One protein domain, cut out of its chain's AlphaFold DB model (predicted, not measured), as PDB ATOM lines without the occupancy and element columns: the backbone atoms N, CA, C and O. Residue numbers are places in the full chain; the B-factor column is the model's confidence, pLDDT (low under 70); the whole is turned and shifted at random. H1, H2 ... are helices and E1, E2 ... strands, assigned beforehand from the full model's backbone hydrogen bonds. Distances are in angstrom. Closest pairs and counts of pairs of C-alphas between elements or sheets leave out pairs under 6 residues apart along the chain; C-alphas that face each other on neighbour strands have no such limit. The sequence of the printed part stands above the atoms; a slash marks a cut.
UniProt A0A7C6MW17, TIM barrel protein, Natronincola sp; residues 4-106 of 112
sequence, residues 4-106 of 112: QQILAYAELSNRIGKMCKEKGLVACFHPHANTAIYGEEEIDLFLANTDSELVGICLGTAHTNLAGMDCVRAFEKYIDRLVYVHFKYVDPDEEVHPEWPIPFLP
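Overview. This is residues 4 to 106 of the 112 residues of the protein "TIM barrel protein" of Natronincola sp (UniProt A0A7C6MW17). A small parallel sheet, E1, E2 and E3 side by side, has the helices H1, H2 and H4 set around it, with the long H1 near E1 and E2. The looped stretch of residues 87 to 106 takes one end of the longest axis, and the turn after H1 the other. The printed part has 103 residues, running H1, E1, H2, E2, H3, H4, E3, of mixed class; the whole is compact, with a radius of gyration of the C-alphas of 14.2 A, yet elongated, spanning 44 by 27 by 24 A.

Along the chain. Find C-alpha 4 at (3.394, 61.684, -59.836); from there H1 runs 25.7 A to residue 21. Next come E1, residues 27 to 29, and H2, residues 40 to 48, 12.0 A long. E2, residues 55 to 60, covers 16.1 A and is followed by H3, residues 61 to 66, and H4, residues 71 to 77. E3, residues 82 to 86, ends at C-alpha 86, (-7.134, 41.335, -45.007).

Arrangement. Look first at inner strand E2: E1 is parallel to it, with N 29 and O 56 at 2.9 A, and so is E3, with N 83 and O 57 at 3.1 A. E1, H2, E2 and E2, H3 H4, E3 are strand-helix-strand units, parallel neighbour strands joined through helices, with right-handed crossovers. H1, H2 and H4 only graze the sheet. H1 touches H2 with residues 6 to 10 alone, at a steep tilt of 50 degrees; the closest C-alphas, of Ala 10 and Phe 46, are 5.6 A apart. H3 and H4 touch only at the corner, Thr 64 and Cys 71 having the closest C-alphas, at 5.9 A. In the four helices every O i to N i+4 pair is within hydrogen-bond range.

Size, cuts and confidence. The farthest C-alphas, of Glu 22 and Glu 95, are 45.8 A apart. The printed part has no cut, and no link is long. Past E3, look at residues 89 to 90, which pair antiparallel with residues 104 to 105. The mean pLDDT of the printed part is 91.5; residues 96 to 102 and 105 to 106 are under 70.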
ATOM      1  N   GLN A   4       4.430  60.652 -59.765       96.69
ATOM      2  CA  GLN A   4       3.394  61.684 -59.836       96.69
ATOM      3  C   GLN A   4       2.017  61.082 -59.574       96.69
ATOM      4  O   GLN A   4       1.226  61.661 -58.829       96.69
ATOM      5  N   GLN A   5       1.768  59.890 -60.113       96.44
ATOM      6  CA  GLN A   5       0.528  59.165 -59.876       96.44
ATOM      7  C   GLN A   5       0.330  58.823 -58.389       96.44
ATOM      8  O   GLN A   5      -0.753  59.046 -57.849       96.44
ATOM      9  N   ILE A   6       1.370  58.344 -57.698       98.00
ATOM     10  CA  ILE A   6       1.296  58.013 -56.260       98.00
ATOM     11  C   ILE A   6       0.990  59.259 -55.420       98.00
ATOM     12  O   ILE A   6       0.137  59.215 -54.534       98.00
ATOM     13  N   LEU A   7       1.638  60.387 -55.723       98.31
ATOM     14  CA  LEU A   7       1.387  61.650 -55.025       98.31
ATOM     15  C   LEU A   7      -0.042  62.163 -55.256       98.31
ATOM     16  O   LEU A   7      -0.683  62.625 -54.313       98.31
ATOM     17  N   ALA A   8      -0.574  62.011 -56.470       98.00
ATOM     18  CA  ALA A   8      -1.967  62.343 -56.765       98.00
ATOM     19  C   ALA A   8      -2.948  61.459 -55.968       98.00
ATOM     20  O   ALA A   8      -3.944  61.960 -55.438       98.00
ATOM     21  N   TYR A   9      -2.660  60.159 -55.821       98.00
ATOM     22  CA  TYR A   9      -3.458  59.271 -54.971       98.00
ATOM     23  C   TYR A   9      -3.380  59.643 -53.489       98.00
ATOM     24  O   TYR A   9      -4.401  59.574 -52.802       98.00
ATOM     25  N   ALA A  10      -2.214  60.057 -52.991       98.50
ATOM     26  CA  ALA A  10      -2.047  60.510 -51.611       98.50
ATOM     27  C   ALA A  10      -2.878  61.775 -51.328       98.50
ATOM     28  O   ALA A  10      -3.646  61.815 -50.364       98.50
ATOM     29  N   GLU A  11      -2.814  62.772 -52.216       98.62
ATOM     30  CA  GLU A  11      -3.623  63.992 -52.109       98.62
ATOM     31  C   GLU A  11      -5.126  63.673 -52.113       98.62
ATOM     32  O   GLU A  11      -5.876  64.131 -51.243       98.62
ATOM     33  N   LEU A  12      -5.570  62.841 -53.061       98.38
ATOM     34  CA  LEU A  12      -6.964  62.417 -53.143       98.38
ATOM     35  C   LEU A  12      -7.399  61.653 -51.883       98.38
ATOM     36  O   LEU A  12      -8.497  61.884 -51.376       98.38
ATOM     37  N   SER A  13      -6.533  60.794 -51.346       98.50
ATOM     38  CA  SER A  13      -6.813  60.017 -50.136       98.50
ATOM     39  C   SER A  13      -6.962  60.909 -48.908       98.50
ATOM     40  O   SER A  13      -7.888  60.696 -48.133       98.50
ATOM     41  N   ASN A  14      -6.152  61.962 -48.759       98.75
ATOM     42  CA  ASN A  14      -6.331  62.947 -47.683       98.75
ATOM     43  C   ASN A  14      -7.671  63.685 -47.799       98.75
ATOM     44  O   ASN A  14      -8.368  63.893 -46.803       98.75
ATOM     45  N   ARG A  15      -8.071  64.054 -49.023       98.69
ATOM     46  CA  ARG A  15      -9.370  64.698 -49.276       98.69
ATOM     47  C   ARG A  15     -10.533  63.778 -48.900       98.69
ATOM     48  O   ARG A  15     -11.452  64.221 -48.214       98.69
ATOM     49  N   ILE A  16     -10.468  62.507 -49.298       98.62
ATOM     50  CA  ILE A  16     -11.458  61.486 -48.921       98.62
ATOM     51  C   ILE A  16     -11.451  61.275 -47.403       98.62
ATOM     52  O   ILE A  16     -12.511  61.294 -46.786       98.62
ATOM     53  N   GLY A  17     -10.274  61.154 -46.787       98.62
ATOM     54  CA  GLY A  17     -10.104  60.981 -45.345       98.62
ATOM     55  C   GLY A  17     -10.753  62.098 -44.536       98.62
ATOM     56  O   GLY A  17     -11.473  61.823 -43.579       98.62
ATOM     57  N   LYS A  18     -10.618  63.353 -44.977       98.62
ATOM     58  CA  LYS A  18     -11.317  64.488 -44.360       98.62
ATOM     59  C   LYS A  18     -12.842  64.341 -44.440       98.62
ATOM     60  O   LYS A  18     -13.518  64.479 -43.424       98.62
ATOM     61  N   MET A  19     -13.376  63.999 -45.615       98.62
ATOM     62  CA  MET A  19     -14.819  63.782 -45.806       98.62
ATOM     63  C   MET A  19     -15.351  62.597 -44.984       98.62
ATOM     64  O   MET A  19     -16.480  62.639 -44.494       98.62
ATOM     65  N   CYS A  20     -14.553  61.537 -44.832       98.44
ATOM     66  CA  CYS A  20     -14.862  60.396 -43.973       98.44
ATOM     67  C   CYS A  20     -14.890  60.815 -42.500       98.44
ATOM     68  O   CYS A  20     -15.875  60.540 -41.813       98.44
ATOM     69  N   LYS A  21     -13.871  61.546 -42.035       97.94
ATOM     70  CA  LYS A  21     -13.750  62.007 -40.645       97.94
ATOM     71  C   LYS A  21     -14.912  62.907 -40.228       97.94
ATOM     72  O   LYS A  21     -15.465  62.721 -39.149       97.94
ATOM     73  N   GLU A  22     -15.361  63.803 -41.110       97.94
ATOM     74  CA  GLU A  22     -16.561  64.638 -40.905       97.94
ATOM     75  C   GLU A  22     -17.847  63.815 -40.691       97.94
ATOM     76  O   GLU A  22     -18.811  64.303 -40.104       97.94
ATOM     77  N   LYS A  23     -17.863  62.556 -41.142       98.25
ATOM     78  CA  LYS A  23     -18.979  61.609 -40.989       98.25
ATOM     79  C   LYS A  23     -18.733  60.556 -39.902       98.25
ATOM     80  O   LYS A  23     -19.533  59.634 -39.781       98.25
ATOM     81  N   GLY A  24     -17.642  60.658 -39.139       97.62
ATOM     82  CA  GLY A  24     -17.254  59.647 -38.150       97.62
ATOM     83  C   GLY A  24     -16.782  58.323 -38.765       97.62
ATOM     84  O   GLY A  24     -16.859  57.287 -38.113       97.62
ATOM     85  N   LEU A  25     -16.323  58.341 -40.019       97.94
ATOM     86  CA  LEU A  25     -15.775  57.186 -40.731       97.94
ATOM     87  C   LEU A  25     -14.246  57.277 -40.804       97.94
ATOM     88  O   LEU A  25     -13.680  58.368 -40.846       97.94
ATOM     89  N   VAL A  26     -13.587  56.123 -40.903       96.50
ATOM     90  CA  VAL A  26     -12.138  56.018 -41.127       96.50
ATOM     91  C   VAL A  26     -11.891  55.668 -42.590       96.50
ATOM     92  O   VAL A  26     -12.420  54.670 -43.081       96.50
ATOM     93  N   ALA A  27     -11.097  56.474 -43.299       98.06
ATOM     94  CA  ALA A  27     -10.655  56.103 -44.638       98.06
ATOM     95  C   ALA A  27      -9.533  55.063 -44.540       98.06
ATOM     96  O   ALA A  27      -8.542  55.256 -43.835       98.06
ATOM     97  N   CYS A  28      -9.709  53.957 -45.258       98.00
ATOM     98  CA  CYS A  28      -8.808  52.816 -45.239       98.00
ATOM     99  C   CYS A  28      -8.334  52.525 -46.665       98.00
ATOM    100  O   CYS A  28      -9.110  52.061 -47.502       98.00
ATOM    101  N   PHE A  29      -7.074  52.838 -46.952       98.19
ATOM    102  CA  PHE A  29      -6.467  52.567 -48.251       98.19
ATOM    103  C   PHE A  29      -5.959  51.124 -48.305       98.19
ATOM    104  O   PHE A  29      -5.327  50.655 -47.363       98.19
ATOM    105  N   HIS A  30      -6.209  50.405 -49.395       97.25
ATOM    106  CA  HIS A  30      -5.782  49.015 -49.541       97.25
ATOM    107  C   HIS A  30      -4.704  48.901 -50.627       97.25
ATOM    108  O   HIS A  30      -5.061  48.881 -51.807       97.25
ATOM    109  N   PRO A  31      -3.405  48.828 -50.263       96.00
ATOM    110  CA  PRO A  31      -2.358  48.473 -51.213       96.00
ATOM    111  C   PRO A  31      -2.658  47.110 -51.831       96.00
ATOM    112  O   PRO A  31      -2.965  46.150 -51.117       96.00
ATOM    113  N   HIS A  32      -2.615  47.037 -53.157       93.81
ATOM    114  CA  HIS A  32      -3.167  45.901 -53.883       93.81
ATOM    115  C   HIS A  32      -2.355  45.606 -55.141       93.81
ATOM    116  O   HIS A  32      -1.938  46.517 -55.858       93.81
ATOM    117  N   ALA A  33      -2.180  44.317 -55.435       90.06
ATOM    118  CA  ALA A  33      -1.537  43.848 -56.661       90.06
ATOM    119  C   ALA A  33      -2.218  44.435 -57.907       90.06
ATOM    120  O   ALA A  33      -3.436  44.627 -57.919       90.06
ATOM    121  N   ASN A  34      -1.446  44.706 -58.959       87.69
ATOM    122  CA  ASN A  34      -1.921  45.331 -60.204       87.69
ATOM    123  C   ASN A  34      -2.485  46.755 -60.037       87.69
ATOM    124  O   ASN A  34      -3.260  47.218 -60.874       87.69
ATOM    125  N   THR A  35      -2.102  47.469 -58.977       91.50
ATOM    126  CA  THR A  35      -2.420  48.894 -58.802       91.50
ATOM    127  C   THR A  35      -1.148  49.727 -58.678       91.50
ATOM    128  O   THR A  35      -0.052  49.188 -58.544       91.50
ATOM    129  N   ALA A  36      -1.286  51.054 -58.729       93.94
ATOM    130  CA  ALA A  36      -0.148  51.969 -58.648       93.94
ATOM    131  C   ALA A  36       0.561  51.962 -57.282       93.94
ATOM    132  O   ALA A  36       1.693  52.426 -57.194       93.94
ATOM    133  N   ILE A  37      -0.104  51.491 -56.221       96.69
ATOM    134  CA  ILE A  37       0.446  51.421 -54.865       96.69
ATOM    135  C   ILE A  37       0.351  49.970 -54.413       96.69
ATOM    136  O   ILE A  37      -0.721  49.486 -54.037       96.69
ATOM    137  N   TYR A  38       1.481  49.275 -54.499       94.12
ATOM    138  CA  TYR A  38       1.538  47.834 -54.305       94.12
ATOM    139  C   TYR A  38       2.782  47.384 -53.540       94.12
ATOM    140  O   TYR A  38       2.635  46.721 -52.516       94.12
ATOM    141  N   GLY A  39       3.975  47.739 -54.022       95.56
ATOM    142  CA  GLY A  39       5.233  47.373 -53.390       95.56
ATOM    143  C   GLY A  39       5.595  48.287 -52.226       95.56
ATOM    144  O   GLY A  39       4.969  49.324 -51.990       95.56
ATOM    145  N   GLU A  40       6.636  47.894 -51.493       97.12
ATOM    146  CA  GLU A  40       7.094  48.601 -50.295       97.12
ATOM    147  C   GLU A  40       7.440  50.069 -50.583       97.12
ATOM    148  O   GLU A  40       7.008  50.952 -49.845       97.12
ATOM    149  N   GLU A  41       8.149  50.347 -51.682       97.50
ATOM    150  CA  GLU A  41       8.543  51.711 -52.060       97.50
ATOM    151  C   GLU A  41       7.330  52.599 -52.369       97.50
ATOM    152  O   GLU A  41       7.283  53.764 -51.956       97.50
ATOM    153  N   GLU A  42       6.325  52.064 -53.072       97.94
ATOM    154  CA  GLU A  42       5.115  52.824 -53.375       97.94
ATOM    155  C   GLU A  42       4.256  53.052 -52.129       97.94
ATOM    156  O   GLU A  42       3.707  54.145 -51.959       97.94
ATOM    157  N   ILE A  43       4.157  52.050 -51.247       98.06
ATOM    158  CA  ILE A  43       3.461  52.171 -49.961       98.06
ATOM    159  C   ILE A  43       4.156  53.223 -49.091       98.06
ATOM    160  O   ILE A  43       3.487  54.118 -48.580       98.06
ATOM    161  N   ASP A  44       5.482  53.172 -48.965       98.31
ATOM    162  CA  ASP A  44       6.261  54.139 -48.188       98.31
ATOM    163  C   ASP A  44       6.050  55.564 -48.694       98.31
ATOM    164  O   ASP A  44       5.756  56.473 -47.913       98.31
ATOM    165  N   LEU A  45       6.144  55.762 -50.011       98.44
ATOM    166  CA  LEU A  45       5.927  57.068 -50.619       98.44
ATOM    167  C   LEU A  45       4.496  57.569 -50.384       98.44
ATOM    168  O   LEU A  45       4.305  58.741 -50.050       98.44
ATOM    169  N   PHE A  46       3.492  56.707 -50.543       98.56
ATOM    170  CA  PHE A  46       2.096  57.052 -50.291       98.56
ATOM    171  C   PHE A  46       1.863  57.445 -48.824       98.56
ATOM    172  O   PHE A  46       1.245  58.473 -48.535       98.56
ATOM    173  N   LEU A  47       2.391  56.663 -47.882       98.31
ATOM    174  CA  LEU A  47       2.214  56.895 -46.451       98.31
ATOM    175  C   LEU A  47       2.952  58.133 -45.957       98.31
ATOM    176  O   LEU A  47       2.410  58.840 -45.111       98.31
ATOM    177  N   ALA A  48       4.121  58.434 -46.521       98.38
ATOM    178  CA  ALA A  48       4.861  59.660 -46.236       98.38
ATOM    179  C   ALA A  48       4.133  60.935 -46.703       98.38
ATOM    180  O   ALA A  48       4.461  62.027 -46.246       98.38
ATOM    181  N   ASN A  49       3.158  60.812 -47.611       98.62
ATOM    182  CA  ASN A  49       2.401  61.934 -48.177       98.62
ATOM    183  C   ASN A  49       0.910  61.917 -47.793       98.62
ATOM    184  O   ASN A  49       0.113  62.692 -48.328       98.62
ATOM    185  N   THR A  50       0.517  61.058 -46.852       98.69
ATOM    186  CA  THR A  50      -0.836  61.029 -46.285       98.69
ATOM    187  C   THR A  50      -0.816  61.349 -44.801       98.69
ATOM    188  O   THR A  50       0.091  60.949 -44.077       98.69
ATOM    189  N   ASP A  51      -1.835  62.073 -44.347       98.25
ATOM    190  CA  ASP A  51      -2.027  62.384 -42.935       98.25
ATOM    191  C   ASP A  51      -2.510  61.123 -42.196       98.25
ATOM    192  O   ASP A  51      -3.542  60.540 -42.549       98.25
ATOM    193  N   SER A  52      -1.765  60.695 -41.174       97.38
ATOM    194  CA  SER A  52      -2.087  59.511 -40.371       97.38
ATOM    195  C   SER A  52      -3.418  59.637 -39.629       97.38
ATOM    196  O   SER A  52      -4.056  58.627 -39.357       97.38
ATOM    197  N   GLU A  53      -3.880  60.861 -39.364       97.69
ATOM    198  CA  GLU A  53      -5.162  61.138 -38.710       97.69
ATOM    199  C   GLU A  53      -6.366  61.080 -39.660       97.69
ATOM    200  O   GLU A  53      -7.517  61.211 -39.218       97.69
ATOM    201  N   LEU A  54      -6.110  60.959 -40.967       98.38
ATOM    202  CA  LEU A  54      -7.125  60.935 -42.021       98.38
ATOM    203  C   LEU A  54      -7.142  59.609 -42.781       98.38
ATOM    204  O   LEU A  54      -8.213  59.179 -43.210       98.38
ATOM    205  N   VAL A  55      -5.977  58.984 -42.970       98.56
ATOM    206  CA  VAL A  55      -5.808  57.809 -43.828       98.56
ATOM    207  C   VAL A  55      -5.071  56.706 -43.073       98.56
ATOM    208  O   VAL A  55      -3.866  56.799 -42.820       98.56
ATOM    209  N   GLY A  56      -5.788  55.625 -42.781       98.31
ATOM    210  CA  GLY A  56      -5.194  54.346 -42.405       98.31
ATOM    211  C   GLY A  56      -5.046  53.421 -43.612       98.31
ATOM    212  O   GLY A  56      -5.527  53.728 -44.707       98.31
ATOM    213  N   ILE A  57      -4.430  52.258 -43.410       98.12
ATOM    214  CA  ILE A  57      -4.331  51.213 -44.432       98.12
ATOM    215  C   ILE A  57      -4.936  49.881 -43.999       98.12
ATOM    216  O   ILE A  57      -4.988  49.547 -42.812       98.12
ATOM    217  N   CYS A  58      -5.368  49.122 -45.005       97.38
ATOM    218  CA  CYS A  58      -5.652  47.701 -44.922       97.38
ATOM    219  C   CYS A  58      -4.497  46.941 -45.562       97.38
ATOM    220  O   CYS A  58      -4.416  46.853 -46.792       97.38
ATOM    221  N   LEU A  59      -3.602  46.396 -44.740       94.81
ATOM    222  CA  LEU A  59      -2.542  45.533 -45.244       94.81
ATOM    223  C   LEU A  59      -3.094  44.116 -45.431       94.81
ATOM    224  O   LEU A  59      -3.748  43.557 -44.543       94.81
ATOM    225  N   GLY A  60      -2.889  43.562 -46.625       92.50
ATOM    226  CA  GLY A  60      -3.373  42.238 -46.993       92.50
ATOM    227  C   GLY A  60      -2.225  41.253 -47.131       92.50
ATOM    228  O   GLY A  60      -1.410  41.427 -48.030       92.50
ATOM    229  N   THR A  61      -2.197  40.195 -46.318       91.44
ATOM    230  CA  THR A  61      -1.086  39.218 -46.288       91.44
ATOM    231  C   THR A  61      -0.779  38.625 -47.664       91.44
ATOM    232  O   THR A  61       0.376  38.475 -48.035       91.44
ATOM    233  N   ALA A  62      -1.814  38.356 -48.462       89.44
ATOM    234  CA  ALA A  62      -1.656  37.851 -49.819       89.44
ATOM    235  C   ALA A  62      -0.959  38.846 -50.762       89.44
ATOM    236  O   ALA A  62      -0.043  38.469 -51.484       89.44
ATOM    237  N   HIS A  63      -1.366  40.118 -50.745       91.56
ATOM    238  CA  HIS A  63      -0.760  41.144 -51.598       91.56
ATOM    239  C   HIS A  63       0.656  41.478 -51.149       91.56
ATOM    240  O   HIS A  63       1.529  41.638 -51.988       91.56
ATOM    241  N   THR A  64       0.895  41.529 -49.840       92.06
ATOM    242  CA  THR A  64       2.234  41.717 -49.281       92.06
ATOM    243  C   THR A  64       3.175  40.596 -49.724       92.06
ATOM    244  O   THR A  64       4.265  40.881 -50.207       92.06
ATOM    245  N   ASN A  65       2.726  39.337 -49.667       89.88
ATOM    246  CA  ASN A  65       3.514  38.203 -50.152       89.88
ATOM    247  C   ASN A  65       3.780  38.279 -51.666       89.88
ATOM    248  O   ASN A  65       4.920  38.150 -52.098       89.88
ATOM    249  N   LEU A  66       2.749  38.549 -52.475       89.69
ATOM    250  CA  LEU A  66       2.900  38.690 -53.928       89.69
ATOM    251  C   LEU A  66       3.799  39.878 -54.318       89.69
ATOM    252  O   LEU A  66       4.359  39.889 -55.412       89.69
ATOM    253  N   ALA A  67       3.923  40.898 -53.463       91.00
ATOM    254  CA  ALA A  67       4.822  42.033 -53.674       91.00
ATOM    255  C   ALA A  67       6.290  41.690 -53.361       91.00
ATOM    256  O   ALA A  67       7.155  42.559 -53.465       91.00
ATOM    257  N   GLY A  68       6.578  40.450 -52.945       91.44
ATOM    258  CA  GLY A  68       7.903  40.012 -52.507       91.44
ATOM    259  C   GLY A  68       8.296  40.540 -51.124       91.44
ATOM    260  O   GLY A  68       9.472  40.503 -50.767       91.44
ATOM    261  N   MET A  69       7.338  41.054 -50.346       94.00
ATOM    262  CA  MET A  69       7.588  41.616 -49.020       94.00
ATOM    263  C   MET A  69       7.418  40.554 -47.931       94.00
ATOM    264  O   MET A  69       6.492  39.740 -47.965       94.00
ATOM    265  N   ASP A  70       8.257  40.619 -46.896       94.31
ATOM    266  CA  ASP A  70       8.037  39.838 -45.679       94.31
ATOM    267  C   ASP A  70       6.812  40.380 -44.931       94.31
ATOM    268  O   ASP A  70       6.772  41.543 -44.519       94.31
ATOM    269  N   CYS A  71       5.799  39.530 -44.760       92.62
ATOM    270  CA  CYS A  71       4.541  39.938 -44.145       92.62
ATOM    271  C   CYS A  71       4.718  40.389 -42.692       92.62
ATOM    272  O   CYS A  71       4.114  41.380 -42.299       92.62
ATOM    273  N   VAL A  72       5.535  39.702 -41.892       94.75
ATOM    274  CA  VAL A  72       5.705  40.053 -40.475       94.75
ATOM    275  C   VAL A  72       6.360  41.424 -40.366       94.75
ATOM    276  O   VAL A  72       5.818  42.316 -39.715       94.75
ATOM    277  N   ARG A  73       7.457  41.637 -41.096       97.50
ATOM    278  CA  ARG A  73       8.183  42.910 -41.109       97.50
ATOM    279  C   ARG A  73       7.336  44.050 -41.660       97.50
ATOM    280  O   ARG A  73       7.409  45.157 -41.137       97.50
ATOM    281  N   ALA A  74       6.518  43.802 -42.683       96.44
ATOM    282  CA  ALA A  74       5.613  44.814 -43.223       96.44
ATOM    283  C   ALA A  74       4.548  45.228 -42.194       96.44
ATOM    284  O   ALA A  74       4.291  46.418 -42.015       96.44
ATOM    285  N   PHE A  75       3.954  44.267 -41.481       96.50
ATOM    286  CA  PHE A  75       2.984  44.562 -40.427       96.50
ATOM    287  C   PHE A  75       3.622  45.312 -39.254       96.50
ATOM    288  O   PHE A  75       3.027  46.270 -38.767       96.50
ATOM    289  N   GLU A  76       4.832  44.934 -38.838       97.94
ATOM    290  CA  GLU A  76       5.594  45.659 -37.813       97.94
ATOM    291  C   GLU A  76       5.911  47.095 -38.251       97.94
ATOM    292  O   GLU A  76       5.700  48.035 -37.489       97.94
ATOM    293  N   LYS A  77       6.367  47.278 -39.496       98.12
ATOM    294  CA  LYS A  77       6.732  48.586 -40.057       98.12
ATOM    295  C   LYS A  77       5.545  49.544 -40.144       98.12
ATOM    296  O   LYS A  77       5.704  50.732 -39.879       98.12
ATOM    297  N   TYR A  78       4.373  49.048 -40.536       98.00
ATOM    298  CA  TYR A  78       3.195  49.883 -40.787       98.00
ATOM    299  C   TYR A  78       2.160  49.860 -39.661       98.00
ATOM    300  O   TYR A  78       1.060  50.372 -39.864       98.00
ATOM    301  N   ILE A  79       2.490  49.297 -38.493       96.94
ATOM    302  CA  ILE A  79       1.544  49.064 -37.392       96.94
ATOM    303  C   ILE A  79       0.761  50.324 -36.997       96.94
ATOM    304  O   ILE A  79      -0.455  50.262 -36.844       96.94
ATOM    305  N   ASP A  80       1.425  51.483 -36.970       97.31
ATOM    306  CA  ASP A  80       0.821  52.776 -36.612       97.31
ATOM    307  C   ASP A  80      -0.178  53.297 -37.659       97.31
ATOM    308  O   ASP A  80      -0.922  54.245 -37.414       97.31
ATOM    309  N   ARG A  81      -0.200  52.697 -38.852       98.00
ATOM    310  CA  ARG A  81      -1.109  53.044 -39.951       98.00
ATOM    311  C   ARG A  81      -2.198  51.996 -40.168       98.00
ATOM    312  O   ARG A  81      -3.124  52.264 -40.935       98.00
ATOM    313  N   LEU A  82      -2.118  50.820 -39.541       97.19
ATOM    314  CA  LEU A  82      -3.089  49.742 -39.738       97.19
ATOM    315  C   LEU A  82      -4.421  50.074 -39.057       97.19
ATOM    316  O   LEU A  82      -4.494  50.248 -37.846       97.19
ATOM    317  N   VAL A  83      -5.498  50.093 -39.842       97.44
ATOM    318  CA  VAL A  83      -6.875  50.255 -39.327       97.44
ATOM    319  C   VAL A  83      -7.768  49.063 -39.666       97.44
ATOM    320  O   VAL A  83      -8.853  48.913 -39.108       97.44
ATOM    321  N   TYR A  84      -7.315  48.208 -40.583       96.44
ATOM    322  CA  TYR A  84      -7.990  46.978 -40.971       96.44
ATOM    323  C   TYR A  84      -6.972  45.969 -41.518       96.44
ATOM    324  O   TYR A  84      -5.861  46.345 -41.891       96.44
ATOM    325  N   VAL A  85      -7.330  44.685 -41.561       94.00
ATOM    326  CA  VAL A  85      -6.441  43.625 -42.059       94.00
ATOM    327  C   VAL A  85      -7.218  42.678 -42.960       94.00
ATOM    328  O   VAL A  85      -8.254  42.138 -42.573       94.00
ATOM    329  N   HIS A  86      -6.681  42.425 -44.153       92.12
ATOM    330  CA  HIS A  86      -7.134  41.335 -45.007       92.12
ATOM    331  C   HIS A  86      -6.227  40.125 -44.813       92.12
ATOM    332  O   HIS A  86      -5.123  40.064 -45.350       92.12
ATOM    333  N   PHE A  87      -6.718  39.126 -44.086       89.25
ATOM    334  CA  PHE A  87      -6.002  37.865 -43.960       89.25
ATOM    335  C   PHE A  87      -6.406  36.923 -45.101       89.25
ATOM    336  O   PHE A  87      -7.520  36.399 -45.130       89.25
ATOM    337  N   LYS A  88      -5.516  36.761 -46.081       83.81
ATOM    338  CA  LYS A  88      -5.712  35.939 -47.286       83.81
ATOM    339  C   LYS A  88      -4.466  35.100 -47.548       83.81
ATOM    340  O   LYS A  88      -3.358  35.538 -47.233       83.81
ATOM    341  N   TYR A  89      -4.648  33.932 -48.147       82.19
ATOM    342  CA  TYR A  89      -3.542  33.081 -48.564       82.19
ATOM    343  C   TYR A  89      -3.398  33.077 -50.087       82.19
ATOM    344  O   TYR A  89      -4.366  33.291 -50.822       82.19
ATOM    345  N   VAL A  90      -2.170  32.857 -50.527       78.75
ATOM    346  CA  VAL A  90      -1.762  32.715 -51.923       78.75
ATOM    347  C   VAL A  90      -1.165  31.323 -52.017       78.75
ATOM    348  O   VAL A  90      -0.374  30.960 -51.148       78.75
ATOM    349  N   ASP A  91      -1.596  30.544 -53.005       77.31
ATOM    350  CA  ASP A  91      -1.032  29.219 -53.270       77.31
ATOM    351  C   ASP A  91       0.510  29.301 -53.354       77.31
ATOM    352  O   ASP A  91       1.025  30.266 -53.916       77.31
ATOM    353  N   PRO A  92       1.291  28.387 -52.764       73.62
ATOM    354  CA  PRO A  92       2.742  28.436 -52.908       73.62
ATOM    355  C   PRO A  92       3.210  28.106 -54.332       73.62
ATOM    356  O   PRO A  92       4.355  28.407 -54.661       73.62
ATOM    357  N   ASP A  93       2.364  27.488 -55.160       77.00
ATOM    358  CA  ASP A  93       2.685  27.190 -56.550       77.00
ATOM    359  C   ASP A  93       2.642  28.465 -57.409       77.00
ATOM    360  O   ASP A  93       1.585  29.051 -57.658       77.00
ATOM    361  N   GLU A  94       3.817  28.904 -57.862       70.00
ATOM    362  CA  GLU A  94       3.984  30.091 -58.703       70.00
ATOM    363  C   GLU A  94       3.278  29.958 -60.063       70.00
ATOM    364  O   GLU A  94       2.870  30.969 -60.639       70.00
ATOM    365  N   GLU A  95       3.048  28.731 -60.549       71.00
ATOM    366  CA  GLU A  95       2.331  28.474 -61.805       71.00
ATOM    367  C   GLU A  95       0.820  28.752 -61.693       71.00
ATOM    368  O   GLU A  95       0.132  28.878 -62.709       71.00
ATOM    369  N   VAL A  96       0.297  28.892 -60.468       69.12
ATOM    370  CA  VAL A  96      -1.130  29.123 -60.173       69.12
ATOM    371  C   VAL A  96      -1.473  30.622 -60.092       69.12
ATOM    372  O   VAL A  96      -2.652  30.985 -60.111       69.12
ATOM    373  N   HIS A  97      -0.471  31.517 -60.114       66.06
ATOM    374  CA  HIS A  97      -0.658  32.983 -60.075       66.06
ATOM    375  C   HIS A  97      -0.443  33.733 -61.399       66.06
ATOM    376  O   HIS A  97       0.018  34.877 -61.340       66.06
ATOM    377  N   PRO A  98      -0.735  33.190 -62.598       59.12
ATOM    378  CA  PRO A  98      -0.287  33.857 -63.811       59.12
ATOM    379  C   PRO A  98      -1.043  35.170 -64.066       59.12
ATOM    380  O   PRO A  98      -0.449  36.103 -64.600       59.12
ATOM    381  N   GLU A  99      -2.324  35.294 -63.674       65.94
ATOM    382  CA  GLU A  99      -3.119  36.487 -63.996       65.94
ATOM    383  C   GLU A  99      -4.489  36.593 -63.294       65.94
ATOM    384  O   GLU A  99      -4.929  35.722 -62.547       65.94
ATOM    385  N   TRP A 100      -5.145  37.740 -63.498       60.84
ATOM    386  CA  TRP A 100      -6.423  38.115 -62.893       60.84
ATOM    387  C   TRP A 100      -7.590  37.179 -63.278       60.84
ATOM    388  O   TRP A 100      -7.723  36.840 -64.454       60.84
ATOM    389  N   PRO A 101      -8.534  36.884 -62.357       65.12
ATOM    390  CA  PRO A 101      -8.529  37.242 -60.936       65.12
ATOM    391  C   PRO A 101      -7.539  36.386 -60.140       65.12
ATOM    392  O   PRO A 101      -7.513  35.171 -60.294       65.12
ATOM    393  N   ILE A 102      -6.775  37.026 -59.245       69.88
ATOM    394  CA  ILE A 102      -5.799  36.324 -58.398       69.88
ATOM    395  C   ILE A 102      -6.557  35.317 -57.512       69.88
ATOM    396  O   ILE A 102      -7.437  35.738 -56.746       69.88
ATOM    397  N   PRO A 103      -6.253  34.009 -57.593       70.75
ATOM    398  CA  PRO A 103      -6.960  32.987 -56.835       70.75
ATOM    399  C   PRO A 103      -6.518  33.016 -55.365       70.75
ATOM    400  O   PRO A 103      -5.643  32.272 -54.931       70.75
ATOM    401  N   PHE A 104      -7.134  33.891 -54.568       73.94
ATOM    402  CA  PHE A 104      -6.907  33.908 -53.125       73.94
ATOM    403  C   PHE A 104      -7.609  32.737 -52.454       73.94
ATOM    404  O   PHE A 104      -8.826  32.567 -52.569       73.94
ATOM    405  N   LEU A 105      -6.848  31.982 -51.674       67.25
ATOM    406  CA  LEU A 105      -7.388  30.908 -50.865       67.25
ATOM    407  C   LEU A 105      -7.813  31.448 -49.490       67.25
ATOM    408  O   LEU A 105      -7.097  32.248 -48.872       67.25
ATOM    409  N   PRO A 106      -8.976  31.011 -48.977       63.78
ATOM    410  CA  PRO A 106      -9.295  31.132 -47.565       63.78
ATOM    411  C   PRO A 106      -8.177  30.551 -46.695       63.78
ATOM    412  O   PRO A 106      -7.633  29.482 -46.984       63.78
TER     413      PRO A 106